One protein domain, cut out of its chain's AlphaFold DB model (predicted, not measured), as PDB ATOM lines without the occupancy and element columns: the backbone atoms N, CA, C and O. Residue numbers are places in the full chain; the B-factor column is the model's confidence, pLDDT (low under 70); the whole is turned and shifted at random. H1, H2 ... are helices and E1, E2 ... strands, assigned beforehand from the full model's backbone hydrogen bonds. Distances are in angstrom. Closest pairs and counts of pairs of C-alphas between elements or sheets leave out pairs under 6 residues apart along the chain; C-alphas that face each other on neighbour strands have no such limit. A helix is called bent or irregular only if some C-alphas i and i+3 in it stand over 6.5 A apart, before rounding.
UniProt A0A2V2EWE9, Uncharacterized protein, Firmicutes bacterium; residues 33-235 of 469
ATOM      1  N   GLU A  33      30.849  61.949  95.046       64.50
ATOM      2  CA  GLU A  33      31.853  62.947  95.436       64.50
ATOM      3  C   GLU A  33      33.288  62.436  95.243       64.50
ATOM      4  O   GLU A  33      33.617  61.292  95.546       64.50
ATOM      5  N   LEU A  34      34.175  63.275  94.695       66.56
ATOM      6  CA  LEU A  34      35.582  62.895  94.481       66.56
ATOM      7  C   LEU A  34      36.393  62.906  95.792       66.56
ATOM      8  O   LEU A  34      37.307  62.101  95.970       66.56
ATOM      9  N   PHE A  35      36.053  63.820  96.697       80.12
ATOM     10  CA  PHE A  35      36.700  64.019  97.995       80.12
ATOM     11  C   PHE A  35      35.758  63.568  99.115       80.12
ATOM     12  O   PHE A  35      34.549  63.568  98.889       80.12
ATOM     13  N   PRO A  36      36.288  63.184 100.290       79.75
ATOM     14  CA  PRO A  36      35.443  62.801 101.413       79.75
ATOM     15  C   PRO A  36      34.633  63.991 101.945       79.75
ATOM     16  O   PRO A  36      35.113  65.129 101.857       79.75
ATOM     17  N   PRO A  37      33.474  63.736 102.575       81.56
ATOM     18  CA  PRO A  37      32.806  64.731 103.406       81.56
ATOM     19  C   PRO A  37      33.646  65.056 104.652       81.56
ATOM     20  O   PRO A  37      34.566  64.318 105.022       81.56
ATOM     21  N   ASP A  38      33.293  66.138 105.347       87.31
ATOM     22  CA  ASP A  38      33.822  66.398 106.687       87.31
ATOM     23  C   ASP A  38      33.413  65.263 107.653       87.31
ATOM     24  O   ASP A  38      32.341  64.673 107.521       87.31
ATOM     25  N   ALA A  39      34.224  64.962 108.675       85.25
ATOM     26  CA  ALA A  39      33.971  63.844 109.602       85.25
ATOM     27  C   ALA A  39      32.652  63.955 110.405       85.25
ATOM     28  O   ALA A  39      32.119  62.954 110.901       85.25
ATOM     29  N   GLU A  40      32.125  65.173 110.558       85.12
ATOM     30  CA  GLU A  40      30.815  65.431 111.171       85.12
ATOM     31  C   GLU A  40      29.651  65.141 110.210       85.12
ATOM     32  O   GLU A  40      28.561  64.798 110.667       85.12
ATOM     33  N   GLU A  41      29.891  65.248 108.900       81.88
ATOM     34  CA  GLU A  41      28.917  65.026 107.825       81.88
ATOM     35  C   GLU A  41      29.013  63.614 107.228       81.88
ATOM     36  O   GLU A  41      28.096  63.178 106.534       81.88
ATOM     37  N   ALA A  42      30.094  62.886 107.532       75.12
ATOM     38  CA  ALA A  42      30.292  61.507 107.119       75.12
ATOM     39  C   ALA A  42      29.131  60.620 107.586       75.12
ATOM     40  O   ALA A  42      28.829  60.509 108.782       75.12
ATOM     41  N   VAL A  43      28.507  59.952 106.623       68.50
ATOM     42  CA  VAL A  43      27.445  58.990 106.875       68.50
ATOM     43  C   VAL A  43      28.105  57.699 107.363       68.50
ATOM     44  O   VAL A  43      29.088  57.226 106.786       68.50
ATOM     45  N   LEU A  44      27.593  57.152 108.468       64.31
ATOM     46  CA  LEU A  44      28.115  55.939 109.095       64.31
ATOM     47  C   LEU A  44      27.092  54.805 108.992       64.31
ATOM     48  O   LEU A  44      25.894  55.083 109.098       64.31
ATOM     49  N   PRO A  45      27.548  53.549 108.832       57.22
ATOM     50  CA  PRO A  45      26.681  52.379 108.896       57.22
ATOM     51  C   PRO A  45      26.018  52.261 110.268       57.22
ATOM     52  O   PRO A  45      26.575  52.670 111.293       57.22
ATOM     53  N   THR A  46      24.833  51.664 110.286       57.34
ATOM     54  CA  THR A  46      24.130  51.297 111.516       57.34
ATOM     55  C   THR A  46      24.024  49.788 111.594       57.34
ATOM     56  O   THR A  46      23.877  49.120 110.580       57.34
ATOM     57  N   ALA A  47      24.050  49.244 112.804       59.44
ATOM     58  CA  ALA A  47      23.801  47.827 112.997       59.44
ATOM     59  C   ALA A  47      22.337  47.613 113.403       59.44
ATOM     60  O   ALA A  47      21.804  48.423 114.171       59.44
ATOM     61  N   PRO A  48      21.683  46.539 112.931       58.16
ATOM     62  CA  PRO A  48      20.288  46.306 113.250       58.16
ATOM     63  C   PRO A  48      20.146  45.974 114.742       58.16
ATOM     64  O   PRO A  48      20.924  45.185 115.296       58.16
ATOM     65  N   GLU A  49      19.159  46.596 115.398       65.44
ATOM     66  CA  GLU A  49      18.851  46.336 116.813       65.44
ATOM     67  C   GLU A  49      18.415  44.879 117.021       65.44
ATOM     68  O   GLU A  49      18.793  44.242 118.006       65.44
ATOM     69  N   ASP A  50      17.677  44.346 116.045       64.75
ATOM     70  CA  ASP A  50      17.206  42.971 115.995       64.75
ATOM     71  C   ASP A  50      17.889  42.193 114.863       64.75
ATOM     72  O   ASP A  50      18.073  42.740 113.779       64.75
ATOM     73  N   PRO A  51      18.245  40.913 115.058       68.44
ATOM     74  CA  PRO A  51      18.872  40.132 113.998       68.44
ATOM     75  C   PRO A  51      17.969  39.961 112.777       68.44
ATOM     76  O   PRO A  51      16.771  39.700 112.902       68.44
ATOM     77  N   VAL A  52      18.572  40.082 111.598       63.00
ATOM     78  CA  VAL A  52      17.890  39.990 110.305       63.00
ATOM     79  C   VAL A  52      18.379  38.743 109.591       63.00
ATOM     80  O   VAL A  52      19.576  38.595 109.338       63.00
ATOM     81  N   PHE A  53      17.455  37.835 109.292       61.34
ATOM     82  CA  PHE A  53      17.737  36.641 108.510       61.34
ATOM     83  C   PHE A  53      17.396  36.846 107.047       61.34
ATOM     84  O   PHE A  53      16.364  37.420 106.712       61.34
ATOM     85  N   TYR A  54      18.251  36.296 106.198       55.00
ATOM     86  CA  TYR A  54      18.088  36.282 104.763       55.00
ATOM     87  C   TYR A  54      18.466  34.904 104.219       55.00
ATOM     88  O   TYR A  54      19.595  34.454 104.395       55.00
ATOM     89  N   GLY A  55      17.525  34.209 103.585       50.41
ATOM     90  CA  GLY A  55      17.717  32.848 103.086       50.41
ATOM     91  C   GLY A  55      17.679  32.777 101.565       50.41
ATOM     92  O   GLY A  55      16.697  33.199 100.964       50.41
ATOM     93  N   ASP A  56      18.704  32.174 100.961       48.22
ATOM     94  CA  ASP A  56      18.653  31.637  99.602       48.22
ATOM     95  C   ASP A  56      18.193  30.174  99.688       48.22
ATOM     96  O   ASP A  56      18.909  29.305 100.209       48.22
ATOM     97  N   CYS A  57      16.980  29.889  99.214       45.09
ATOM     98  CA  CYS A  57      16.570  28.509  99.000       45.09
ATOM     99  C   CYS A  57      17.059  28.064  97.622       45.09
ATOM    100  O   CYS A  57      16.600  28.570  96.596       45.09
ATOM    101  N   ARG A  58      17.986  27.101  97.595       42.50
ATOM    102  CA  ARG A  58      18.424  26.460  96.353       42.50
ATOM    103  C   ARG A  58      18.080  24.989  96.397       42.50
ATOM    104  O   ARG A  58      18.796  24.194  97.000       42.50
ATOM    105  N   PHE A  59      17.045  24.611  95.664       39.88
ATOM    106  CA  PHE A  59      16.828  23.211  95.337       39.88
ATOM    107  C   PHE A  59      17.880  22.767  94.322       39.88
ATOM    108  O   PHE A  59      17.939  23.291  93.206       39.88
ATOM    109  N   ARG A  60      18.699  21.783  94.693       37.38
ATOM    110  CA  ARG A  60      19.493  21.023  93.727       37.38
ATOM    111  C   ARG A  60      18.737  19.745  93.390       37.38
ATOM    112  O   ARG A  60      18.797  18.768  94.126       37.38
ATOM    113  N   THR A  61      18.061  19.775  92.248       35.94
ATOM    114  CA  THR A  61      17.316  18.660  91.645       35.94
ATOM    115  C   THR A  61      18.181  17.433  91.350       35.94
ATOM    116  O   THR A  61      17.657  16.336  91.217       35.94
ATOM    117  N   GLU A  62      19.508  17.568  91.288       32.44
ATOM    118  CA  GLU A  62      20.394  16.456  90.918       32.44
ATOM    119  C   GLU A  62      20.540  15.354  91.995       32.44
ATOM    120  O   GLU A  62      21.179  14.341  91.710       32.44
ATOM    121  N   LEU A  63      20.006  15.518  93.220       34.19
ATOM    122  CA  LEU A  63      20.321  14.621  94.352       34.19
ATOM    123  C   LEU A  63      19.170  14.268  95.322       34.19
ATOM    124  O   LEU A  63      19.469  13.695  96.367       34.19
ATOM    125  N   ASP A  64      17.901  14.582  95.032       47.59
ATOM    126  CA  ASP A  64      16.775  14.371  95.975       47.59
ATOM    127  C   ASP A  64      17.014  14.986  97.376       47.59
ATOM    128  O   ASP A  64      16.525  14.477  98.383       47.59
ATOM    129  N   ALA A  65      17.794  16.072  97.452       53.44
ATOM    130  CA  ALA A  65      18.277  16.649  98.706       53.44
ATOM    131  C   ALA A  65      17.780  18.091  98.890       53.44
ATOM    132  O   ALA A  65      17.921  18.934  97.996       53.44
ATOM    133  N   TYR A  66      17.235  18.396 100.068       59.84
ATOM    134  CA  TYR A  66      16.836  19.752 100.443       59.84
ATOM    135  C   TYR A  66      18.058  20.522 100.924       59.84
ATOM    136  O   TYR A  66      18.743  20.084 101.846       59.84
ATOM    137  N   PHE A  67      18.310  21.697 100.347       62.97
ATOM    138  CA  PHE A  67      19.387  22.570 100.793       62.97
ATOM    139  C   PHE A  67      18.913  24.020 100.895       62.97
ATOM    140  O   PHE A  67      18.449  24.612  99.923       62.97
ATOM    141  N   VAL A  68      19.081  24.616 102.073       62.69
ATOM    142  CA  VAL A  68      18.880  26.060 102.272       62.69
ATOM    143  C   VAL A  68      20.194  26.652 102.741       62.69
ATOM    144  O   VAL A  68      20.817  26.135 103.668       62.69
ATOM    145  N   SER A  69      20.628  27.749 102.129       65.19
ATOM    146  CA  SER A  69      21.753  28.529 102.632       65.19
ATOM    147  C   SER A  69      21.282  29.943 102.896       65.19
ATOM    148  O   SER A  69      20.865  30.646 101.989       65.19
ATOM    149  N   GLY A  70      21.392  30.384 104.138       64.81
ATOM    150  CA  GLY A  70      21.054  31.740 104.536       64.81
ATOM    151  C   GLY A  70      22.192  32.440 105.255       64.81
ATOM    152  O   GLY A  70      23.213  31.845 105.606       64.81
ATOM    153  N   TYR A  71      21.979  33.720 105.495       68.56
ATOM    154  CA  TYR A  71      22.827  34.594 106.271       68.56
ATOM    155  C   TYR A  71      21.979  35.280 107.338       68.56
ATOM    156  O   TYR A  71      20.895  35.787 107.066       68.56
ATOM    157  N   LEU A  72      22.475  35.278 108.569       71.94
ATOM    158  CA  LEU A  72      21.901  36.007 109.689       71.94
ATOM    159  C   LEU A  72      22.853  37.142 110.054       71.94
ATOM    160  O   LEU A  72      24.028  36.898 110.336       71.94
ATOM    161  N   PHE A  73      22.343  38.367 110.075       70.06
ATOM    162  CA  PHE A  73      23.099  39.562 110.430       70.06
ATOM    163  C   PHE A  73      22.660  40.095 111.786       70.06
ATOM    164  O   PHE A  73      21.472  40.103 112.109       70.06
ATOM    165  N   SER A  74      23.613  40.558 112.592       74.12
ATOM    166  CA  SER A  74      23.317  41.178 113.879       74.12
ATOM    167  C   SER A  74      24.344  42.229 114.279       74.12
ATOM    168  O   SER A  74      25.542  42.039 114.084       74.12
ATOM    169  N   GLY A  75      23.882  43.299 114.936       72.31
ATOM    170  CA  GLY A  75      24.751  44.227 115.665       72.31
ATOM    171  C   GLY A  75      25.292  43.691 116.993       72.31
ATOM    172  O   GLY A  75      26.126  44.329 117.636       72.31
ATOM    173  N   ARG A  76      24.829  42.516 117.431       82.56
ATOM    174  CA  ARG A  76      25.275  41.853 118.654       82.56
ATOM    175  C   ARG A  76      25.976  40.544 118.321       82.56
ATOM    176  O   ARG A  76      25.516  39.768 117.493       82.56
ATOM    177  N   TYR A  77      27.064  40.289 119.037       85.88
ATOM    178  CA  TYR A  77      27.726  38.997 118.991       85.88
ATOM    179  C   TYR A  77      26.893  37.929 119.703       85.88
ATOM    180  O   TYR A  77      26.537  38.089 120.876       85.88
ATOM    181  N   TYR A  78      26.659  36.843 118.984       86.25
ATOM    182  CA  TYR A  78      26.203  35.548 119.470       86.25
ATOM    183  C   TYR A  78      27.282  34.504 119.186       86.25
ATOM    184  O   TYR A  78      27.883  34.496 118.104       86.25
ATOM    185  N   GLU A  79      27.522  33.606 120.133       89.44
ATOM    186  CA  GLU A  79      28.289  32.402 119.825       89.44
ATOM    187  C   GLU A  79      27.465  31.548 118.844       89.44
ATOM    188  O   GLU A  79      26.254  31.417 119.038       89.44
ATOM    189  N   PRO A  80      28.055  30.934 117.799       89.38
ATOM    190  CA  PRO A  80      27.292  30.109 116.856       89.38
ATOM    191  C   PRO A  80      26.464  29.005 117.519       89.38
ATOM    192  O   PRO A  80      25.420  28.634 117.000       89.38
ATOM    193  N   SER A  81      26.912  28.508 118.675       89.50
ATOM    194  CA  SER A  81      26.214  27.488 119.459       89.50
ATOM    195  C   SER A  81      24.989  27.984 120.234       89.50
ATOM    196  O   SER A  81      24.249  27.178 120.794       89.50
ATOM    197  N   GLU A  82      24.780  29.300 120.295       89.50
ATOM    198  CA  GLU A  82      23.604  29.933 120.899       89.50
ATOM    199  C   GLU A  82      22.476  30.158 119.881       89.50
ATOM    200  O   GLU A  82      21.369  30.518 120.276       89.50
ATOM    201  N   ILE A  83      22.752  29.961 118.586       90.00
ATOM    202  CA  ILE A  83      21.816  30.213 117.490       90.00
ATOM    203  C   ILE A  83      21.228  28.882 117.031       90.00
ATOM    204  O   ILE A  83      21.904  28.077 116.391       90.00
ATOM    205  N   VAL A  84      19.941  28.679 117.295       91.31
ATOM    206  CA  VAL A  84      19.209  27.511 116.804       91.31
ATOM    207  C   VAL A  84      18.318  27.940 115.653       91.31
ATOM    208  O   VAL A  84      17.506  28.850 115.790       91.31
ATOM    209  N   VAL A  85      18.457  27.263 114.520       88.88
ATOM    210  CA  VAL A  85      17.631  27.497 113.338       88.88
ATOM    211  C   VAL A  85      16.800  26.248 113.076       88.88
ATOM    212  O   VAL A  85      17.335  25.146 113.059       88.88
ATOM    213  N   SER A  86      15.493  26.400 112.897       90.38
ATOM    214  CA  SER A  86      14.558  25.287 112.697       90.38
ATOM    215  C   SER A  86      13.498  25.627 111.654       90.38
ATOM    216  O   SER A  86      13.253  26.798 111.386       90.38
ATOM    217  N   LEU A  87      12.876  24.607 111.067       87.19
ATOM    218  CA  LEU A  87      11.753  24.728 110.147       87.19
ATOM    219  C   LEU A  87      10.472  24.306 110.882       87.19
ATOM    220  O   LEU A  87      10.307  23.112 111.161       87.19
ATOM    221  N   PRO A  88       9.577  25.251 111.218       86.62
ATOM    222  CA  PRO A  88       8.247  24.921 111.710       86.62
ATOM    223  C   PRO A  88       7.504  24.030 110.712       86.62
ATOM    224  O   PRO A  88       7.636  24.213 109.505       86.62
ATOM    225  N   GLU A  89       6.719  23.074 111.210       85.94
ATOM    226  CA  GLU A  89       5.885  22.186 110.378       85.94
ATOM    227  C   GLU A  89       6.677  21.313 109.388       85.94
ATOM    228  O   GLU A  89       6.137  20.811 108.404       85.94
ATOM    229  N   SER A  90       7.964  21.085 109.660       86.75
ATOM    230  CA  SER A  90       8.793  20.211 108.830       86.75
ATOM    231  C   SER A  90       8.260  18.771 108.789       86.75
ATOM    232  O   SER A  90       7.775  18.236 109.788       86.75
ATOM    233  N   PHE A  91       8.378  18.121 107.629       82.94
ATOM    234  CA  PHE A  91       7.891  16.751 107.391       82.94
ATOM    235  C   PHE A  91       9.000  15.743 107.055       82.94
ATOM    236  O   PHE A  91       8.737  14.583 106.742       82.94
ATOM    237  N   PHE A  92      10.258  16.174 107.120       84.25
ATOM    238  CA  PHE A  92      11.440  15.364 106.837       84.25
ATOM    239  C   PHE A  92      12.508  15.599 107.911       84.25
ATOM    240  O   PHE A  92      12.456  16.578 108.654       84.25
ATOM    241  N   TYR A  93      13.457  14.670 108.030       87.69
ATOM    242  CA  TYR A  93      14.591  14.829 108.937       87.69
ATOM    243  C   TYR A  93      15.615  15.762 108.300       87.69
ATOM    244  O   TYR A  93      15.952  15.604 107.126       87.69
ATOM    245  N   TYR A  94      16.143  16.708 109.068       89.44
ATOM    246  CA  TYR A  94      17.131  17.655 108.558       89.44
ATOM    247  C   TYR A  94      18.150  18.048 109.621       89.44
ATOM    248  O   TYR A  94      17.947  17.880 110.826       89.44
ATOM    249  N   GLU A  95      19.272  18.576 109.155       91.50
ATOM    250  CA  GLU A  95      20.292  19.216 109.960       91.50
ATOM    251  C   GLU A  95      20.372  20.706 109.645       91.50
ATOM    252  O   GLU A  95      20.132  21.136 108.517       91.50
ATOM    253  N   THR A  96      20.766  21.495 110.638       91.31
ATOM    254  CA  THR A  96      21.189  22.880 110.434       91.31
ATOM    255  C   THR A  96      22.579  23.086 110.991       91.31
ATOM    256  O   THR A  96      22.894  22.600 112.077       91.31
ATOM    257  N   LYS A  97      23.389  23.873 110.298       90.06
ATOM    258  CA  LYS A  97      24.703  24.316 110.737       90.06
ATOM    259  C   LYS A  97      24.749  25.834 110.725       90.06
ATOM    260  O   LYS A  97      24.420  26.449 109.713       90.06
ATOM    261  N   VAL A  98      25.213  26.419 111.820       88.50
ATOM    262  CA  VAL A  98      25.450  27.860 111.918       88.50
ATOM    263  C   VAL A  98      26.941  28.094 112.074       88.50
ATOM    264  O   VAL A  98      27.576  27.514 112.942       88.50
ATOM    265  N   THR A  99      27.535  28.940 111.243       84.06
ATOM    266  CA  THR A  99      28.952  29.300 111.363       84.06
ATOM    267  C   THR A  99      29.111  30.802 111.350       84.06
ATOM    268  O   THR A  99      28.627  31.457 110.426       84.06
ATOM    269  N   LEU A 100      29.830  31.341 112.334       81.12
ATOM    270  CA  LEU A 100      30.283  32.722 112.275       81.12
ATOM    271  C   LEU A 100      31.201  32.887 111.065       81.12
ATOM    272  O   LEU A 100      32.125  32.103 110.847       81.12
ATOM    273  N   VAL A 101      30.950  33.926 110.286       70.88
ATOM    274  CA  VAL A 101      31.835  34.316 109.201       70.88
ATOM    275  C   VAL A 101      32.994  35.115 109.816       70.88
ATOM    276  O   VAL A 101      32.826  36.257 110.244       70.88
ATOM    277  N   GLU A 102      34.179  34.506 109.902       62.25
ATOM    278  CA  GLU A 102      35.363  35.051 110.602       62.25
ATOM    279  C   GLU A 102      36.305  35.892 109.722       62.25
ATOM    280  O   GLU A 102      37.477  36.085 110.035       62.25
ATOM    281  N   THR A 103      35.839  36.424 108.599       50.72
ATOM    282  CA  THR A 103      36.672  37.288 107.754       50.72
ATOM    283  C   THR A 103      36.845  38.665 108.412       50.72
ATOM    284  O   THR A 103      35.895  39.433 108.551       50.72
ATOM    285  N   GLU A 104      38.059  38.996 108.855       52.56
ATOM    286  CA  GLU A 104      38.426  40.382 109.161       52.56
ATOM    287  C   GLU A 104      38.795  41.079 107.844       52.56
ATOM    288  O   GLU A 104      39.815  40.727 107.244       52.56
ATOM    289  N   PRO A 105      37.997  42.047 107.350       52.06
ATOM    290  CA  PRO A 105      38.394  42.802 106.173       52.06
ATOM    291  C   PRO A 105      39.676  43.567 106.486       52.06
ATOM    292  O   PRO A 105      39.825  44.139 107.572       52.06
ATOM    293  N   SER A 106      40.588  43.582 105.518       55.44
ATOM    294  CA  SER A 106      41.790  44.410 105.581       55.44
ATOM    295  C   SER A 106      41.421  45.887 105.717       55.44
ATOM    296  O   SER A 106      40.363  46.311 105.260       55.44
ATOM    297  N   GLU A 107      42.311  46.695 106.291       61.47
ATOM    298  CA  GLU A 107      42.082  48.143 106.433       61.47
ATOM    299  C   GLU A 107      41.752  48.829 105.096       61.47
ATOM    300  O   GLU A 107      40.906  49.714 105.051       61.47
ATOM    301  N   THR A 108      42.330  48.359 103.986       55.62
ATOM    302  CA  THR A 108      41.994  48.841 102.639       55.62
ATOM    303  C   THR A 108      40.542  48.558 102.268       55.62
ATOM    304  O   THR A 108      39.855  49.453 101.795       55.62
ATOM    305  N   GLN A 109      40.048  47.346 102.526       54.16
ATOM    306  CA  GLN A 109      38.648  47.005 102.254       54.16
ATOM    307  C   GLN A 109      37.699  47.827 103.128       54.16
ATOM    308  O   GLN A 109      36.660  48.269 102.653       54.16
ATOM    309  N   ARG A 110      38.064  48.089 104.389       63.16
ATOM    310  CA  ARG A 110      37.260  48.939 105.278       63.16
ATOM    311  C   ARG A 110      37.177  50.380 104.771       63.16
ATOM    312  O   ARG A 110      36.101  50.968 104.808       63.16
ATOM    313  N   LEU A 111      38.283  50.917 104.253       61.78
ATOM    314  CA  LEU A 111      38.306  52.236 103.627       61.78
ATOM    315  C   LEU A 111      37.421  52.291 102.378       61.78
ATOM    316  O   LEU A 111      36.603  53.194 102.257       61.78
ATOM    317  N   GLU A 112      37.574  51.344 101.450       57.88
ATOM    318  CA  GLU A 112      36.783  51.317 100.212       57.88
ATOM    319  C   GLU A 112      35.277  51.225 100.505       57.88
ATOM    320  O   GLU A 112      34.478  51.893  99.853       57.88
ATOM    321  N   LEU A 113      34.892  50.464 101.532       57.22
ATOM    322  CA  LEU A 113      33.509  50.384 102.001       57.22
ATOM    323  C   LEU A 113      33.013  51.715 102.576       57.22
ATOM    324  O   LEU A 113      31.910  52.147 102.257       57.22
ATOM    325  N   PHE A 114      33.829  52.388 103.391       66.31
ATOM    326  CA  PHE A 114      33.512  53.724 103.899       66.31
ATOM    327  C   PHE A 114      33.338  54.748 102.763       66.31
ATOM    328  O   PHE A 114      32.430  55.578 102.813       66.31
ATOM    329  N   MET A 115      34.177  54.661 101.729       66.38
ATOM    330  CA  MET A 115      34.100  55.492 100.526       66.38
ATOM    331  C   MET A 115      32.798  55.252  99.752       66.38
ATOM    332  O   MET A 115      32.106  56.211  99.422       66.38
ATOM    333  N   GLU A 116      32.428  53.993  99.510       58.25
ATOM    334  CA  GLU A 116      31.170  53.625  98.838       58.25
ATOM    335  C   GLU A 116      29.950  54.168  99.591       58.25
ATOM    336  O   GLU A 116      29.064  54.787  99.005       58.25
ATOM    337  N   TYR A 117      29.951  53.995 100.913       59.31
ATOM    338  CA  TYR A 117      28.885  54.443 101.804       59.31
ATOM    339  C   TYR A 117      28.652  55.954 101.751       59.31
ATOM    340  O   TYR A 117      27.536  56.442 101.900       59.31
ATOM    341  N   ASN A 118      29.729  56.700 101.530       64.56
ATOM    342  CA  ASN A 118      29.718  58.150 101.390       64.56
ATOM    343  C   ASN A 118      29.700  58.572  99.912       64.56
ATOM    344  O   ASN A 118      30.090  59.688  99.577       64.56
ATOM    345  N   HIS A 119      29.242  57.681  99.027       63.94
ATOM    346  CA  HIS A 119      29.024  57.922  97.604       63.94
ATOM    347  C   HIS A 119      30.272  58.401  96.850       63.94
ATOM    348  O   HIS A 119      30.194  59.307  96.014       63.94
ATOM    349  N   ALA A 120      31.432  57.801  97.122       57.62
ATOM    350  CA  ALA A 120      32.664  58.130  96.414       57.62
ATOM    351  C   ALA A 120      32.524  57.961  94.889       57.62
ATOM    352  O   ALA A 120      31.994  56.978  94.370       57.62
ATOM    353  N   ASN A 121      33.058  58.922  94.139       65.00
ATOM    354  CA  ASN A 121      33.064  58.897  92.682       65.00
ATOM    355  C   ASN A 121      34.236  58.063  92.144       65.00
ATOM    356  O   ASN A 121      35.290  58.599  91.786       65.00
ATOM    357  N   TRP A 122      34.042  56.750  92.039       59.31
ATOM    358  CA  TRP A 122      35.051  55.829  91.507       59.31
ATOM    359  C   TRP A 122      35.456  56.118  90.055       59.31
ATOM    360  O   TRP A 122      36.635  55.981  89.715       59.31
ATOM    361  N   GLU A 123      34.528  56.578  89.202       53.56
ATOM    362  CA  GLU A 123      34.858  57.008  87.832       53.56
ATOM    363  C   GLU A 123      35.829  58.195  87.869       53.56
ATOM    364  O   GLU A 123      36.850  58.193  87.179       53.56
ATOM    365  N   GLY A 124      35.549  59.163  88.745       56.03
ATOM    366  CA  GLY A 124      36.379  60.332  89.004       56.03
ATOM    367  C   GLY A 124      37.761  59.978  89.556       56.03
ATOM    368  O   GLY A 124      38.754  60.528  89.083       56.03
ATOM    369  N   LEU A 125      37.854  59.027  90.489       55.81
ATOM    370  CA  LEU A 125      39.129  58.534  91.029       55.81
ATOM    371  C   LEU A 125      39.969  57.821  89.957       55.81
ATOM    372  O   LEU A 125      41.173  58.065  89.840       55.81
ATOM    373  N   SER A 126      39.339  56.992  89.116       50.50
ATOM    374  CA  SER A 126      39.994  56.362  87.958       50.50
ATOM    375  C   SER A 126      40.482  57.408  86.949       50.50
ATOM    376  O   SER A 126      41.592  57.303  86.417       50.50
ATOM    377  N   ASP A 127      39.666  58.422  86.669       57.78
ATOM    378  CA  ASP A 127      40.019  59.516  85.768       57.78
ATOM    379  C   ASP A 127      41.180  60.351  86.302       57.78
ATOM    380  O   ASP A 127      42.081  60.693  85.532       57.78
ATOM    381  N   LEU A 128      41.197  60.624  87.606       56.12
ATOM    382  CA  LEU A 128      42.282  61.317  88.291       56.12
ATOM    383  C   LEU A 128      43.597  60.546  88.135       56.12
ATOM    384  O   LEU A 128      44.596  61.108  87.684       56.12
ATOM    385  N   TYR A 129      43.574  59.233  88.382       51.41
ATOM    386  CA  TYR A 129      44.731  58.361  88.175       51.41
ATOM    387  C   TYR A 129      45.233  58.393  86.720       51.41
ATOM    388  O   TYR A 129      46.431  58.520  86.470       51.41
ATOM    389  N   LYS A 130      44.327  58.306  85.736       47.25
ATOM    390  CA  LYS A 130      44.682  58.257  84.305       47.25
ATOM    391  C   LYS A 130      45.159  59.598  83.743       47.25
ATOM    392  O   LYS A 130      46.003  59.604  82.848       47.25
ATOM    393  N   LYS A 131      44.588  60.716  84.200       61.75
ATOM    394  CA  LYS A 131      44.823  62.060  83.640       61.75
ATOM    395  C   LYS A 131      45.908  62.828  84.392       61.75
ATOM    396  O   LYS A 131      46.679  63.542  83.755       61.75
ATOM    397  N   GLU A 132      45.973  62.675  85.711       63.81
ATOM    398  CA  GLU A 132      46.869  63.439  86.593       63.81
ATOM    399  C   GLU A 132      47.962  62.569  87.234       63.81
ATOM    400  O   GLU A 132      48.989  63.088  87.672       63.81
ATOM    401  N   GLY A 133      47.801  61.244  87.191       52.84
ATOM    402  CA  GLY A 133      48.798  60.267  87.620       52.84
ATOM    403  C   GLY A 133      48.556  59.712  89.025       52.84
ATOM    404  O   GLY A 133      47.717  60.189  89.787       52.84
ATOM    405  N   GLU A 134      49.340  58.691  89.377       57.03
ATOM    406  CA  GLU A 134      49.221  57.935  90.634       57.03
ATOM    407  C   GLU A 134      49.299  58.813  91.893       57.03
ATOM    408  O   GLU A 134      48.574  58.569  92.850       57.03
ATOM    409  N   GLY A 135      50.123  59.867  91.888       59.31
ATOM    410  CA  GLY A 135      50.270  60.759  93.044       59.31
ATOM    411  C   GLY A 135      48.971  61.474  93.427       59.31
ATOM    412  O   GLY A 135      48.583  61.441  94.588       59.31
ATOM    413  N   ALA A 136      48.257  62.045  92.450       58.16
ATOM    414  CA  ALA A 136      46.999  62.757  92.697       58.16
ATOM    415  C   ALA A 136      45.887  61.814  93.195       58.16
ATOM    416  O   ALA A 136      45.094  62.169  94.070       58.16
ATOM    417  N   TYR A 137      45.868  60.584  92.676       62.19
ATOM    418  CA  TYR A 137      44.999  59.519  93.166       62.19
ATOM    419  C   TYR A 137      45.306  59.174  94.630       62.19
ATOM    420  O   TYR A 137      44.411  59.233  95.470       62.19
ATOM    421  N   LEU A 138      46.570  58.886  94.960       62.69
ATOM    422  CA  LEU A 138      46.974  58.522  96.321       62.69
ATOM    423  C   LEU A 138      46.736  59.652  97.330       62.69
ATOM    424  O   LEU A 138      46.313  59.373  98.449       62.69
ATOM    425  N   ASP A 139      46.930  60.911  96.936       72.00
ATOM    426  CA  ASP A 139      46.626  62.074  97.779       72.00
ATOM    427  C   ASP A 139      45.124  62.182  98.089       72.00
ATOM    428  O   ASP A 139      44.734  62.616  99.175       72.00
ATOM    429  N   THR A 140      44.263  61.770  97.156       70.19
ATOM    430  CA  THR A 140      42.807  61.740  97.358       70.19
ATOM    431  C   THR A 140      42.402  60.568  98.252       70.19
ATOM    432  O   THR A 140      41.644  60.757  99.201       70.19
ATOM    433  N   ILE A 141      42.974  59.379  98.042       74.94
ATOM    434  CA  ILE A 141      42.766  58.220  98.929       74.94
ATOM    435  C   ILE A 141      43.251  58.514 100.358       74.94
ATOM    436  O   ILE A 141      42.589  58.141 101.322       74.94
ATOM    437  N   ALA A 142      44.360  59.238 100.523       76.38
ATOM    438  CA  ALA A 142      44.862  59.637 101.838       76.38
ATOM    439  C   ALA A 142      43.899  60.580 102.583       76.38
ATOM    440  O   ALA A 142      43.805  60.506 103.807       76.38
ATOM    441  N   GLN A 143      43.167  61.437 101.862       84.75
ATOM    442  CA  GLN A 143      42.123  62.282 102.451       84.75
ATOM    443  C   GLN A 143      40.937  61.441 102.930       84.75
ATOM    444  O   GLN A 143      40.506  61.600 104.069       84.75
ATOM    445  N   TRP A 144      40.465  60.498 102.110       80.75
ATOM    446  CA  TRP A 144      39.430  59.539 102.511       80.75
ATOM    447  C   TRP A 144      39.850  58.718 103.737       80.75
ATOM    448  O   TRP A 144      39.075  58.583 104.683       80.75
ATOM    449  N   GLN A 145      41.099  58.240 103.773       82.62
ATOM    450  CA  GLN A 145      41.639  57.514 104.926       82.62
ATOM    451  C   GLN A 145      41.676  58.386 106.181       82.62
ATOM    452  O   GLN A 145      41.374  57.891 107.261       82.62
ATOM    453  N   ALA A 146      42.033  59.666 106.068       88.94
ATOM    454  CA  ALA A 146      42.080  60.563 107.219       88.94
ATOM    455  C   ALA A 146      40.701  60.721 107.877       88.94
ATOM    456  O   ALA A 146      40.604  60.633 109.099       88.94
ATOM    457  N   VAL A 147      39.645  60.882 107.073       88.00
ATOM    458  CA  VAL A 147      38.268  60.965 107.581       88.00
ATOM    459  C   VAL A 147      37.821  59.623 108.161       88.00
ATOM    460  O   VAL A 147      37.286  59.588 109.267       88.00
ATOM    461  N   TYR A 148      38.105  58.509 107.479       82.00
ATOM    462  CA  TYR A 148      37.793  57.170 107.987       82.00
ATOM    463  C   TYR A 148      38.443  56.902 109.355       82.00
ATOM    464  O   TYR A 148      37.774  56.444 110.277       82.00
ATOM    465  N   GLU A 149      39.721  57.241 109.535       89.31
ATOM    466  CA  GLU A 149      40.433  57.078 110.810       89.31
ATOM    467  C   GLU A 149      39.814  57.886 111.959       89.31
ATOM    468  O   GLU A 149      39.878  57.456 113.111       89.31
ATOM    469  N   GLU A 150      39.203  59.033 111.661       92.69
ATOM    470  CA  GLU A 150      38.515  59.865 112.650       92.69
ATOM    471  C   GLU A 150      37.169  59.266 113.082       92.69
ATOM    472  O   GLU A 150      36.767  59.401 114.242       92.69
ATOM    473  N   VAL A 151      36.473  58.575 112.173       83.12
ATOM    474  CA  VAL A 151      35.112  58.076 112.417       83.12
ATOM    475  C   VAL A 151      35.018  56.574 112.674       83.12
ATOM    476  O   VAL A 151      33.989  56.129 113.174       83.12
ATOM    477  N   LYS A 152      36.058  55.779 112.398       77.88
ATOM    478  CA  LYS A 152      35.988  54.306 112.462       77.88
ATOM    479  C   LYS A 152      35.590  53.744 113.827       77.88
ATOM    480  O   LYS A 152      34.900  52.738 113.885       77.88
ATOM    481  N   GLU A 153      35.947  54.414 114.923       84.88
ATOM    482  CA  GLU A 153      35.559  53.996 116.283       84.88
ATOM    483  C   GLU A 153      34.070  54.265 116.587       84.88
ATOM    484  O   GLU A 153      33.537  53.783 117.585       84.88
ATOM    485  N   ARG A 154      33.387  55.057 115.747       81.19
ATOM    486  CA  ARG A 154      31.939  55.320 115.823       81.19
ATOM    487  C   ARG A 154      31.123  54.299 115.024       81.19
ATOM    488  O   ARG A 154      29.903  54.285 115.170       81.19
ATOM    489  N   ILE A 155      31.766  53.488 114.184       71.88
ATOM    490  CA  ILE A 155      31.109  52.462 113.369       71.88
ATOM    491  C   ILE A 155      30.741  51.276 114.277       71.88
ATOM    492  O   ILE A 155      31.630  50.710 114.918       71.88
ATOM    493  N   PRO A 156      29.452  50.898 114.380       67.25
ATOM    494  CA  PRO A 156      29.042  49.764 115.197       67.25
ATOM    495  C   PRO A 156      29.561  48.445 114.612       67.25
ATOM    496  O   PRO A 156      29.769  48.313 113.408       67.25
ATOM    497  N   ALA A 157      29.765  47.451 115.477       71.19
ATOM    498  CA  ALA A 157      30.155  46.118 115.038       71.19
ATOM    499  C   ALA A 157      28.981  45.407 114.348       71.19
ATOM    500  O   ALA A 157      27.849  45.483 114.825       71.19
ATOM    501  N   LEU A 158      29.281  44.658 113.286       66.81
ATOM    502  CA  LEU A 158      28.338  43.748 112.646       66.81
ATOM    503  C   LEU A 158      28.901  42.324 112.592       66.81
ATOM    504  O   LEU A 158      30.055  42.086 112.220       66.81
ATOM    505  N   TYR A 159      28.044  41.373 112.934       72.81
ATOM    506  CA  TYR A 159      28.301  39.947 112.905       72.81
ATOM    507  C   TYR A 159      27.429  39.291 111.840       72.81
ATOM    508  O   TYR A 159      26.238  39.580 111.732       72.81
ATOM    509  N   CYS A 160      28.039  38.404 111.057       70.50
ATOM    510  CA  CYS A 160      27.354  37.603 110.054       70.50
ATOM    511  C   CYS A 160      27.536  36.124 110.369       70.50
ATOM    512  O   CYS A 160      28.656  35.662 110.610       70.50
ATOM    513  N   TYR A 161      26.437  35.388 110.308       74.75
ATOM    514  CA  TYR A 161      26.401  33.951 110.477       74.75
ATOM    515  C   TYR A 161      25.884  33.322 109.199       74.75
ATOM    516  O   TYR A 161      24.795  33.648 108.736       74.75
ATOM    517  N   LYS A 162      26.648  32.387 108.647       77.50
ATOM    518  CA  LYS A 162      26.153  31.514 107.593       77.50
ATOM    519  C   LYS A 162      25.315  30.416 108.234       77.50
ATOM    520  O   LYS A 162      25.798  29.697 109.105       77.50
ATOM    521  N   VAL A 163      24.086  30.293 107.769       78.19
ATOM    522  CA  VAL A 163      23.137  29.249 108.134       78.19
ATOM    523  C   VAL A 163      23.055  28.282 106.964       78.19
ATOM    524  O   VAL A 163      22.905  28.690 105.818       78.19
ATOM    525  N   SER A 164      23.194  26.992 107.223       82.25
ATOM    526  CA  SER A 164      23.045  25.950 106.209       82.25
ATOM    527  C   SER A 164      22.090  24.896 106.726       82.25
ATOM    528  O   SER A 164      22.277  24.410 107.836       82.25
ATOM    529  N   LEU A 165      21.087  24.556 105.934       83.88
ATOM    530  CA  LEU A 165      20.137  23.491 106.196       83.88
ATOM    531  C   LEU A 165      20.324  22.404 105.152       83.88
ATOM    532  O   LEU A 165      20.484  22.716 103.972       83.88
ATOM    533  N   GLN A 166      20.276  21.155 105.592       81.88
ATOM    534  CA  GLN A 166      20.349  20.008 104.703       81.88
ATOM    535  C   GLN A 166      19.430  18.888 105.189       81.88
ATOM    536  O   GLN A 166      19.345  18.646 106.390       81.88
ATOM    537  N   ASP A 167      18.756  18.186 104.287       81.12
ATOM    538  CA  ASP A 167      18.059  16.952 104.635       81.12
ATOM    539  C   ASP A 167      19.021  15.848 105.083       81.12
ATOM    540  O   ASP A 167      20.191  15.776 104.696       81.12
ATOM    541  N   VAL A 168      18.522  14.968 105.943       83.00
ATOM    542  CA  VAL A 168      19.265  13.804 106.414       83.00
ATOM    543  C   VAL A 168      18.357  12.589 106.461       83.00
ATOM    544  O   VAL A 168      17.141  12.694 106.594       83.00
ATOM    545  N   THR A 169      18.947  11.398 106.401       84.31
ATOM    546  CA  THR A 169      18.175  10.176 106.613       84.31
ATOM    547  C   THR A 169      17.770  10.035 108.080       84.31
ATOM    548  O   THR A 169      18.448  10.529 108.990       84.31
ATOM    549  N   LYS A 170      16.687   9.291 108.326       86.50
ATOM    550  CA  LYS A 170      16.268   8.926 109.681       86.50
ATOM    551  C   LYS A 170      17.386   8.193 110.429       86.50
ATOM    552  O   LYS A 170      17.631   8.485 111.594       86.50
ATOM    553  N   GLU A 171      18.091   7.287 109.756       83.75
ATOM    554  CA  GLU A 171      19.203   6.528 110.333       83.75
ATOM    555  C   GLU A 171      20.328   7.457 110.797       83.75
ATOM    556  O   GLU A 171      20.881   7.252 111.874       83.75
ATOM    557  N   LYS A 172      20.643   8.507 110.023       84.25
ATOM    558  CA  LYS A 172      21.640   9.516 110.402       84.25
ATOM    559  C   LYS A 172      21.168  10.347 111.598       84.25
ATOM    560  O   LYS A 172      21.939  10.562 112.530       84.25
ATOM    561  N   TYR A 173      19.908  10.783 111.600       87.31
ATOM    562  CA  TYR A 173      19.318  11.487 112.740       87.31
ATOM    563  C   TYR A 173      19.391  10.645 114.025       87.31
ATOM    564  O   TYR A 173      19.890  11.120 115.049       87.31
ATOM    565  N   GLU A 174      18.939   9.390 113.975       85.81
ATOM    566  CA  GLU A 174      18.941   8.470 115.121       85.81
ATOM    567  C   GLU A 174      20.366   8.140 115.577       85.81
ATOM    568  O   GLU A 174      20.626   8.087 116.777       85.81
ATOM    569  N   ALA A 175      21.306   7.994 114.640       79.62
ATOM    570  CA  ALA A 175      22.715   7.770 114.943       79.62
ATOM    571  C   ALA A 175      23.339   8.908 115.769       79.62
ATOM    572  O   ALA A 175      24.157   8.669 116.654       79.62
ATOM    573  N   ILE A 176      22.968  10.155 115.486       79.88
ATOM    574  CA  ILE A 176      23.587  11.332 116.111       79.88
ATOM    575  C   ILE A 176      22.873  11.726 117.403       79.88
ATOM    576  O   ILE A 176      23.501  12.133 118.380       79.88
ATOM    577  N   THR A 177      21.549  11.616 117.419       82.69
ATOM    578  CA  THR A 177      20.731  12.023 118.568       82.69
ATOM    579  C   THR A 177      20.519  10.896 119.585       82.69
ATOM    580  O   THR A 177      20.144  11.173 120.727       82.69
ATOM    581  N   GLY A 178      20.780   9.641 119.197       76.12
ATOM    582  CA  GLY A 178      20.691   8.443 120.034       76.12
ATOM    583  C   GLY A 178      21.942   8.149 120.873       76.12
ATOM    584  O   GLY A 178      22.839   8.980 121.019       76.12
ATOM    585  N   ASP A 179      21.997   6.951 121.469       66.50
ATOM    586  CA  ASP A 179      23.179   6.494 122.212       66.50
ATOM    587  C   ASP A 179      24.305   6.131 121.220       66.50
ATOM    588  O   ASP A 179      24.109   5.238 120.391       66.50
ATOM    589  N   PRO A 180      25.499   6.753 121.310       59.97
ATOM    590  CA  PRO A 180      26.640   6.432 120.451       59.97
ATOM    591  C   PRO A 180      27.032   4.946 120.441       59.97
ATOM    592  O   PRO A 180      27.693   4.496 119.507       59.97
ATOM    593  N   ALA A 181      26.669   4.184 121.479       59.25
ATOM    594  CA  ALA A 181      26.932   2.748 121.566       59.25
ATOM    595  C   ALA A 181      26.064   1.895 120.618       59.25
ATOM    596  O   ALA A 181      26.456   0.769 120.308       59.25
ATOM    597  N   ASP A 182      24.930   2.427 120.155       60.22
ATOM    598  CA  ASP A 182      23.930   1.714 119.349       60.22
ATOM    599  C   ASP A 182      23.973   2.096 117.854       60.22
ATOM    600  O   ASP A 182      23.181   1.597 117.053       60.22
ATOM    601  N   VAL A 183      24.918   2.956 117.455       55.19
ATOM    602  CA  VAL A 183      25.062   3.450 116.079       55.19
ATOM    603  C   VAL A 183      25.728   2.393 115.186       55.19
ATOM    604  O   VAL A 183      26.837   1.945 115.498       55.19
ATOM    605  N   PRO A 184      25.117   1.997 114.053       55.66
ATOM    606  CA  PRO A 184      25.743   1.083 113.103       55.66
ATOM    607  C   PRO A 184      27.098   1.616 112.606       55.66
ATOM    608  O   PRO A 184      27.231   2.784 112.247       55.66
ATOM    609  N   SER A 185      28.123   0.757 112.564       56.47
ATOM    610  CA  SER A 185      29.507   1.137 112.214       56.47
ATOM    611  C   SER A 185      29.700   1.631 110.772       56.47
ATOM    612  O   SER A 185      30.785   2.065 110.406       56.47
ATOM    613  N   ASP A 186      28.685   1.495 109.932       57.50
ATOM    614  CA  ASP A 186      28.615   1.926 108.537       57.50
ATOM    615  C   ASP A 186      27.899   3.277 108.353       57.50
ATOM    616  O   ASP A 186      28.035   3.884 107.296       57.50
ATOM    617  N   VAL A 187      27.235   3.797 109.394       57.25
ATOM    618  CA  VAL A 187      26.597   5.134 109.437       57.25
ATOM    619  C   VAL A 187      27.545   6.173 110.070       57.25
ATOM    620  O   VAL A 187      27.127   7.215 110.564       57.25
ATOM    621  N   LEU A 188      28.856   5.892 110.084       57.69
ATOM    622  CA  LEU A 188      29.858   6.728 110.748       57.69
ATOM    623  C   LEU A 188      29.872   8.156 110.186       57.69
ATOM    624  O   LEU A 188      30.423   8.430 109.119       57.69
ATOM    625  N   ILE A 189      29.316   9.070 110.974       68.81
ATOM    626  CA  ILE A 189      29.555  10.506 110.886       68.81
ATOM    627  C   ILE A 189      31.043  10.801 111.056       68.81
ATOM    628  O   ILE A 189      31.768  10.096 111.766       68.81
ATOM    629  N   SER A 190      31.511  11.871 110.423       77.56
ATOM    630  CA  SER A 190      32.892  12.305 110.630       77.56
ATOM    631  C   SER A 190      33.111  12.757 112.082       77.56
ATOM    632  O   SER A 190      32.205  13.302 112.716       77.56
ATOM    633  N   GLU A 191      34.328  12.587 112.616       79.38
ATOM    634  CA  GLU A 191      34.680  13.110 113.952       79.38
ATOM    635  C   GLU A 191      34.403  14.618 114.065       79.38
ATOM    636  O   GLU A 191      33.972  15.098 115.113       79.38
ATOM    637  N   THR A 192      34.606  15.354 112.968       82.50
ATOM    638  CA  THR A 192      34.312  16.786 112.857       82.50
ATOM    639  C   THR A 192      32.828  17.073 113.048       82.50
ATOM    640  O   THR A 192      32.468  17.925 113.851       82.50
ATOM    641  N   GLU A 193      31.959  16.348 112.349       82.38
ATOM    642  CA  GLU A 193      30.507  16.522 112.436       82.38
ATOM    643  C   GLU A 193      29.982  16.207 113.841       82.38
ATOM    644  O   GLU A 193      29.191  16.970 114.398       82.38
ATOM    645  N   TRP A 194      30.499  15.145 114.465       81.81
ATOM    646  CA  TRP A 194      30.178  14.828 115.854       81.81
ATOM    647  C   TRP A 194      30.622  15.929 116.821       81.81
ATOM    648  O   TRP A 194      29.874  16.310 117.724       81.81
ATOM    649  N   ALA A 195      31.829  16.468 116.638       82.69
ATOM    650  CA  ALA A 195      32.333  17.565 117.455       82.69
ATOM    651  C   ALA A 195      31.485  18.838 117.291       82.69
ATOM    652  O   ALA A 195      31.164  19.473 118.294       82.69
ATOM    653  N   GLU A 196      31.074  19.175 116.065       88.25
ATOM    654  CA  GLU A 196      30.188  20.312 115.765       88.25
ATOM    655  C   GLU A 196      28.820  20.166 116.445       88.25
ATOM    656  O   GLU A 196      28.341  21.116 117.069       88.25
ATOM    657  N   PHE A 197      28.221  18.971 116.390       87.31
ATOM    658  CA  PHE A 197      26.964  18.671 117.081       87.31
ATOM    659  C   PHE A 197      27.104  18.820 118.600       87.31
ATOM    660  O   PHE A 197      26.317  19.505 119.251       87.31
ATOM    661  N   ARG A 198      28.158  18.239 119.184       85.44
ATOM    662  CA  ARG A 198      28.440  18.333 120.627       85.44
ATOM    663  C   ARG A 198      28.757  19.755 121.087       85.44
ATOM    664  O   ARG A 198      28.533  20.057 122.258       85.44
ATOM    665  N   ALA A 199      29.285  20.588 120.197       85.88
ATOM    666  CA  ALA A 199      29.539  22.000 120.439       85.88
ATOM    667  C   ALA A 199      28.277  22.870 120.303       85.88
ATOM    668  O   ALA A 199      28.328  24.032 120.688       85.88
ATOM    669  N   GLY A 200      27.166  22.329 119.786       86.44
ATOM    670  CA  GLY A 200      25.924  23.070 119.544       86.44
ATOM    671  C   GLY A 200      25.946  23.923 118.275       86.44
ATOM    672  O   GLY A 200      25.044  24.706 118.064       86.44
ATOM    673  N   VAL A 201      26.965  23.789 117.424       89.25
ATOM    674  CA  VAL A 201      27.099  24.536 116.155       89.25
ATOM    675  C   VAL A 201      26.254  23.895 115.044       89.25
ATOM    676  O   VAL A 201      25.928  24.512 114.026       89.25
ATOM    677  N   ARG A 202      25.915  22.618 115.238       92.19
ATOM    678  CA  ARG A 202      25.097  21.807 114.350       92.19
ATOM    679  C   ARG A 202      23.943  21.192 115.134       92.19
ATOM    680  O   ARG A 202      24.160  20.632 116.206       92.19
ATOM    681  N   HIS A 203      22.745  21.250 114.572       92.56
ATOM    682  CA  HIS A 203      21.524  20.698 115.150       92.56
ATOM    683  C   HIS A 203      20.859  19.732 114.178       92.56
ATOM    684  O   HIS A 203      21.007  19.877 112.969       92.56
ATOM    685  N   TYR A 204      20.122  18.767 114.722       92.12
ATOM    686  CA  TYR A 204      19.358  17.781 113.964       92.12
ATOM    687  C   TYR A 204      17.920  17.795 114.448       92.12
ATOM    688  O   TYR A 204      17.669  17.810 115.657       92.12
ATOM    689  N   PHE A 205      16.989  17.746 113.508       93.69
ATOM    690  CA  PHE A 205      15.565  17.865 113.765       93.69
ATOM    691  C   PHE A 205      14.817  16.686 113.152       93.69
ATOM    692  O   PHE A 205      15.162  16.190 112.077       93.69
ATOM    693  N   ALA A 206      13.809  16.226 113.888       92.56
ATOM    694  CA  ALA A 206      12.842  15.256 113.406       92.56
ATOM    695  C   ALA A 206      11.649  15.995 112.775       92.56
ATOM    696  O   ALA A 206      11.399  17.141 113.157       92.56
ATOM    697  N   PRO A 207      10.888  15.332 111.888       90.00
ATOM    698  CA  PRO A 207       9.621  15.853 111.395       90.00
ATOM    699  C   PRO A 207       8.681  16.250 112.543       90.00
ATOM    700  O   PRO A 207       8.511  15.498 113.506       90.00
ATOM    701  N   GLU A 208       8.033  17.405 112.420       90.69
ATOM    702  CA  GLU A 208       6.941  17.842 113.300       90.69
ATOM    703  C   GLU A 208       5.571  17.345 112.806       90.69
ATOM    704  O   GLU A 208       4.609  17.279 113.577       90.69
ATOM    705  N   THR A 209       5.478  16.972 111.527       83.94
ATOM    706  CA  THR A 209       4.264  16.482 110.867       83.94
ATOM    707  C   THR A 209       4.592  15.363 109.876       83.94
ATOM    708  O   THR A 209       5.678  15.314 109.313       83.94
ATOM    709  N   ASP A 210       3.637  14.465 109.628       79.75
ATOM    710  CA  ASP A 210       3.749  13.432 108.585       79.75
ATOM    711  C   ASP A 210       3.226  13.924 107.222       79.75
ATOM    712  O   ASP A 210       3.272  13.210 106.221       79.75
ATOM    713  N   ARG A 211       2.646  15.129 107.189       74.38
ATOM    714  CA  ARG A 211       2.061  15.711 105.985       74.38
ATOM    715  C   ARG A 211       3.088  16.598 105.306       74.38
ATOM    716  O   ARG A 211       3.424  17.652 105.835       74.38
ATOM    717  N   ALA A 212       3.498  16.198 104.111       69.50
ATOM    718  CA  ALA A 212       4.316  17.039 103.263       69.50
ATOM    719  C   ALA A 212       3.550  18.302 102.832       69.50
ATOM    720  O   ALA A 212       2.361  18.264 102.494       69.50
ATOM    721  N   ALA A 213       4.233  19.438 102.945       66.75
ATOM    722  CA  ALA A 213       3.724  20.773 102.676       66.75
ATOM    723  C   ALA A 213       4.888  21.678 102.263       66.75
ATOM    724  O   ALA A 213       6.044  21.396 102.565       66.75
ATOM    725  N   GLU A 214       4.587  22.763 101.565       68.00
ATOM    726  CA  GLU A 214       5.574  23.793 101.272       68.00
ATOM    727  C   GLU A 214       5.911  24.567 102.551       68.00
ATOM    728  O   GLU A 214       5.025  25.129 103.195       68.00
ATOM    729  N   LEU A 215       7.186  24.570 102.935       73.38
ATOM    730  CA  LEU A 215       7.663  25.287 104.113       73.38
ATOM    731  C   LEU A 215       8.097  26.683 103.690       73.38
ATOM    732  O   LEU A 215       8.996  26.826 102.874       73.38
ATOM    733  N   THR A 216       7.478  27.716 104.234       70.44
ATOM    734  CA  THR A 216       7.790  29.111 103.876       70.44
ATOM    735  C   THR A 216       8.428  29.876 105.018       70.44
ATOM    736  O   THR A 216       8.891  30.988 104.811       70.44
ATOM    737  N   ASP A 217       8.515  29.283 106.208       77.38
ATOM    738  CA  ASP A 217       9.022  29.953 107.398       77.38
ATOM    739  C   ASP A 217      10.204  29.209 108.018       77.38
ATOM    740  O   ASP A 217      10.251  27.979 108.082       77.38
ATOM    741  N   ILE A 218      11.165  29.978 108.515       80.19
ATOM    742  CA  ILE A 218      12.272  29.503 109.333       80.19
ATOM    743  C   ILE A 218      12.204  30.189 110.691       80.19
ATOM    744  O   ILE A 218      11.970  31.392 110.798       80.19
ATOM    745  N   ARG A 219      12.428  29.421 111.747       87.94
ATOM    746  CA  ARG A 219      12.449  29.908 113.119       87.94
ATOM    747  C   ARG A 219      13.875  30.004 113.616       87.94
ATOM    748  O   ARG A 219      14.602  29.009 113.609       87.94
ATOM    749  N   ILE A 220      14.239  31.177 114.113       87.31
ATOM    750  CA  ILE A 220      15.545  31.453 114.708       87.31
ATOM    751  C   ILE A 220      15.350  31.706 116.195       87.31
ATOM    752  O   ILE A 220      14.590  32.593 116.582       87.31
ATOM    753  N   ASP A 221      16.024  30.920 117.028       88.81
ATOM    754  CA  ASP A 221      16.092  31.097 118.477       88.81
ATOM    755  C   ASP A 221      17.501  31.540 118.879       88.81
ATOM    756  O   ASP A 221      18.499  30.922 118.505       88.81
ATOM    757  N   LEU A 222      17.558  32.629 119.641       85.44
ATOM    758  CA  LEU A 222      18.774  33.270 120.136       85.44
ATOM    759  C   LEU A 222      18.847  33.196 121.668       85.44
ATOM    760  O   LEU A 222      19.064  34.204 122.347       85.44
ATOM    761  N   GLY A 223      18.585  32.018 122.236       66.69
ATOM    762  CA  GLY A 223      18.722  31.763 123.672       66.69
ATOM    763  C   GLY A 223      17.706  32.519 124.535       66.69
ATOM    764  O   GLY A 223      18.046  32.989 125.623       66.69
ATOM    765  N   GLY A 224      16.461  32.649 124.058       68.56
ATOM    766  CA  GLY A 224      15.353  33.249 124.821       68.56
ATOM    767  C   GLY A 224      14.464  34.220 124.043       68.56
ATOM    768  O   GLY A 224      13.431  34.643 124.565       68.56
ATOM    769  N   VAL A 225      14.835  34.553 122.805       73.62
ATOM    770  CA  VAL A 225      13.981  35.253 121.840       73.62
ATOM    771  C   VAL A 225      13.924  34.395 120.589       73.62
ATOM    772  O   VAL A 225      14.960  34.122 119.988       73.62
ATOM    773  N   SER A 226      12.715  33.986 120.215       83.62
ATOM    774  CA  SER A 226      12.465  33.237 118.992       83.62
ATOM    775  C   SER A 226      11.665  34.094 118.019       83.62
ATOM    776  O   SER A 226      10.732  34.790 118.438       83.62
ATOM    777  N   ARG A 227      12.060  34.083 116.747       80.62
ATOM    778  CA  ARG A 227      11.385  34.805 115.665       80.62
ATOM    779  C   ARG A 227      11.244  33.917 114.445       80.62
ATOM    780  O   ARG A 227      12.165  33.176 114.107       80.62
ATOM    781  N   ASP A 228      10.097  34.054 113.801       81.50
ATOM    782  CA  ASP A 228       9.801  33.401 112.537       81.50
ATOM    783  C   ASP A 228      10.109  34.393 111.410       81.50
ATOM    784  O   ASP A 228       9.767  35.577 111.495       81.50
ATOM    785  N   HIS A 229      10.813  33.915 110.392       68.69
ATOM    786  CA  HIS A 229      11.193  34.661 109.204       68.69
ATOM    787  C   HIS A 229      10.704  33.895 107.984       68.69
ATOM    788  O   HIS A 229      10.997  32.709 107.844       68.69
ATOM    789  N   THR A 230      10.011  34.577 107.084       63.53
ATOM    790  CA  THR A 230       9.598  33.969 105.823       63.53
ATOM    791  C   THR A 230      10.805  33.858 104.889       63.53
ATOM    792  O   THR A 230      11.576  34.808 104.731       63.53
ATOM    793  N   PHE A 231      10.995  32.689 104.287       58.19
ATOM    794  CA  PHE A 231      12.019  32.396 103.295       58.19
ATOM    795  C   PHE A 231      11.343  31.806 102.052       58.19
ATOM    796  O   PHE A 231      10.501  30.926 102.190       58.19
ATOM    797  N   GLY A 232      11.716  32.321 100.869       53.53
ATOM    798  CA  GLY A 232      11.222  31.953  99.529       53.53
ATOM    799  C   GLY A 232      10.149  30.864  99.499       53.53
ATOM    800  O   GLY A 232       8.965  31.179  99.551       53.53
ATOM    801  N   SER A 233      10.583  29.608  99.479       58.69
ATOM    802  CA  SER A 233       9.851  28.451  99.992       58.69
ATOM    803  C   SER A 233      10.726  27.199  99.916       58.69
ATOM    804  O   SER A 233      11.712  27.153  99.178       58.69
ATOM    805  N   LEU A 234      10.375  26.164 100.673       58.31
ATOM    806  CA  LEU A 234      10.905  24.809 100.602       58.31
ATOM    807  C   LEU A 234       9.741  23.827 100.462       58.31
ATOM    808  O   LEU A 234       9.262  23.249 101.437       58.31
ATOM    809  N   GLY A 235       9.253  23.666  99.238       54.28
ATOM    810  CA  GLY A 235       8.313  22.617  98.864       54.28
ATOM    811  C   GLY A 235       9.034  21.468  98.181       54.28
ATOM    812  O   GLY A 235       9.908  21.678  97.347       54.28
TER     813      GLY A 235
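What this domain is: This is residues 33 to 235 of the 469 residues of an uncharacterized protein of Firmicutes bacterium (UniProt A0A2V2EWE9). Two lobes lie at opposite ends of a long model: a sandwich of two twisted sheets, and a helical head of H1, H2 and H3, joined to it by residues 101 to 106 and 155 to 158 and by the unnamed stretch 33 to 51. The short helices H4 and H5 pack on the larger sheet at its E6 edge, away from the head. The printed part has 203 residues with five named helices and eight named strands, in the order E1 E2 E3 E4 H1 H2 H3 E5 H4 H5 E6 E7 E8, class mixed. The sheets, E1-E2-E5-E4-E6 and E3-E7-E8, are antiparallel. The whole is loose, with a radius of gyration of the C-alphas of 23.1 A and spans of 71 by 38 by 33 A.

How they stand to each other: E1, residues 52 to 57, and E2, residues 67 to 74, form a hairpin, with N 54 and O 71 2.8 A apart. E5, residues 159 to 167, is antiparallel to E2, with N 70 and O 163 at 2.8 A, and to E4, residues 94 to 100, with N 97 and O 164 at 2.8 A. E6, residues 202 to 205, is an edge strand beside E4, with N 96 and O 203 at 2.8 A. In the second sheet E7, residues 215 to 221, is antiparallel to E3, residues 84 to 86, with N 86 and O 219 at 2.8 A, and forms a hairpin with E8, residues 226 to 234, with N 218 and O 229 at 2.8 A. The sheets make a sandwich, two sheets face to face, the parts that face each other 9.4 A centre to centre, with the strands of the one at 41 degrees to those of the other. H4, residues 170 to 177, and H5, residues 191 to 198, on one face of the larger sheet, make two layers with it; their heights over the sheet are 9.0 A and 8.0 A. E5, H4, H5 and E6 form a split strand-helix-strand unit, two strands that run the same way with E4 between them, with a right-handed crossover. H3, residues 134 to 154, touches H1, residues 107 to 117, about perpendicular at 86 degrees, closest at the C-alphas of Leu 111 and Gln 145, 6.4 A. H3 forms a helical hairpin with H2, residues 122 to 132, closest at the C-alphas of Tyr 129 and Tyr 137, 5.1 A. Every O i to N i+4 pair is within hydrogen-bond range in H1, H2, H4 and H5; in H3 15 of 17 are.

Where its parts are: E1 begins at C-alpha 52, (17.890, 39.990, 110.305). H3, 30.7 A long, is irregular, with C-alphas 150 and 153 7.5 A apart. E5 is 26.5 A long and E2 23.1 A. E8, 20.3 A, bends by 75 degrees at residue 231 and ends at C-alpha 234, (10.905, 24.809, 100.602).

The domain as a whole: The C-alphas farthest apart, of Glu 132 and Asp 182, are 73.5 A apart. The printed part has no cut, and H4 to H5 is a long link. Mean pLDDT of the printed part is 71.7; 93 residues are under 70, among them 43 to 71 and 102 to 138.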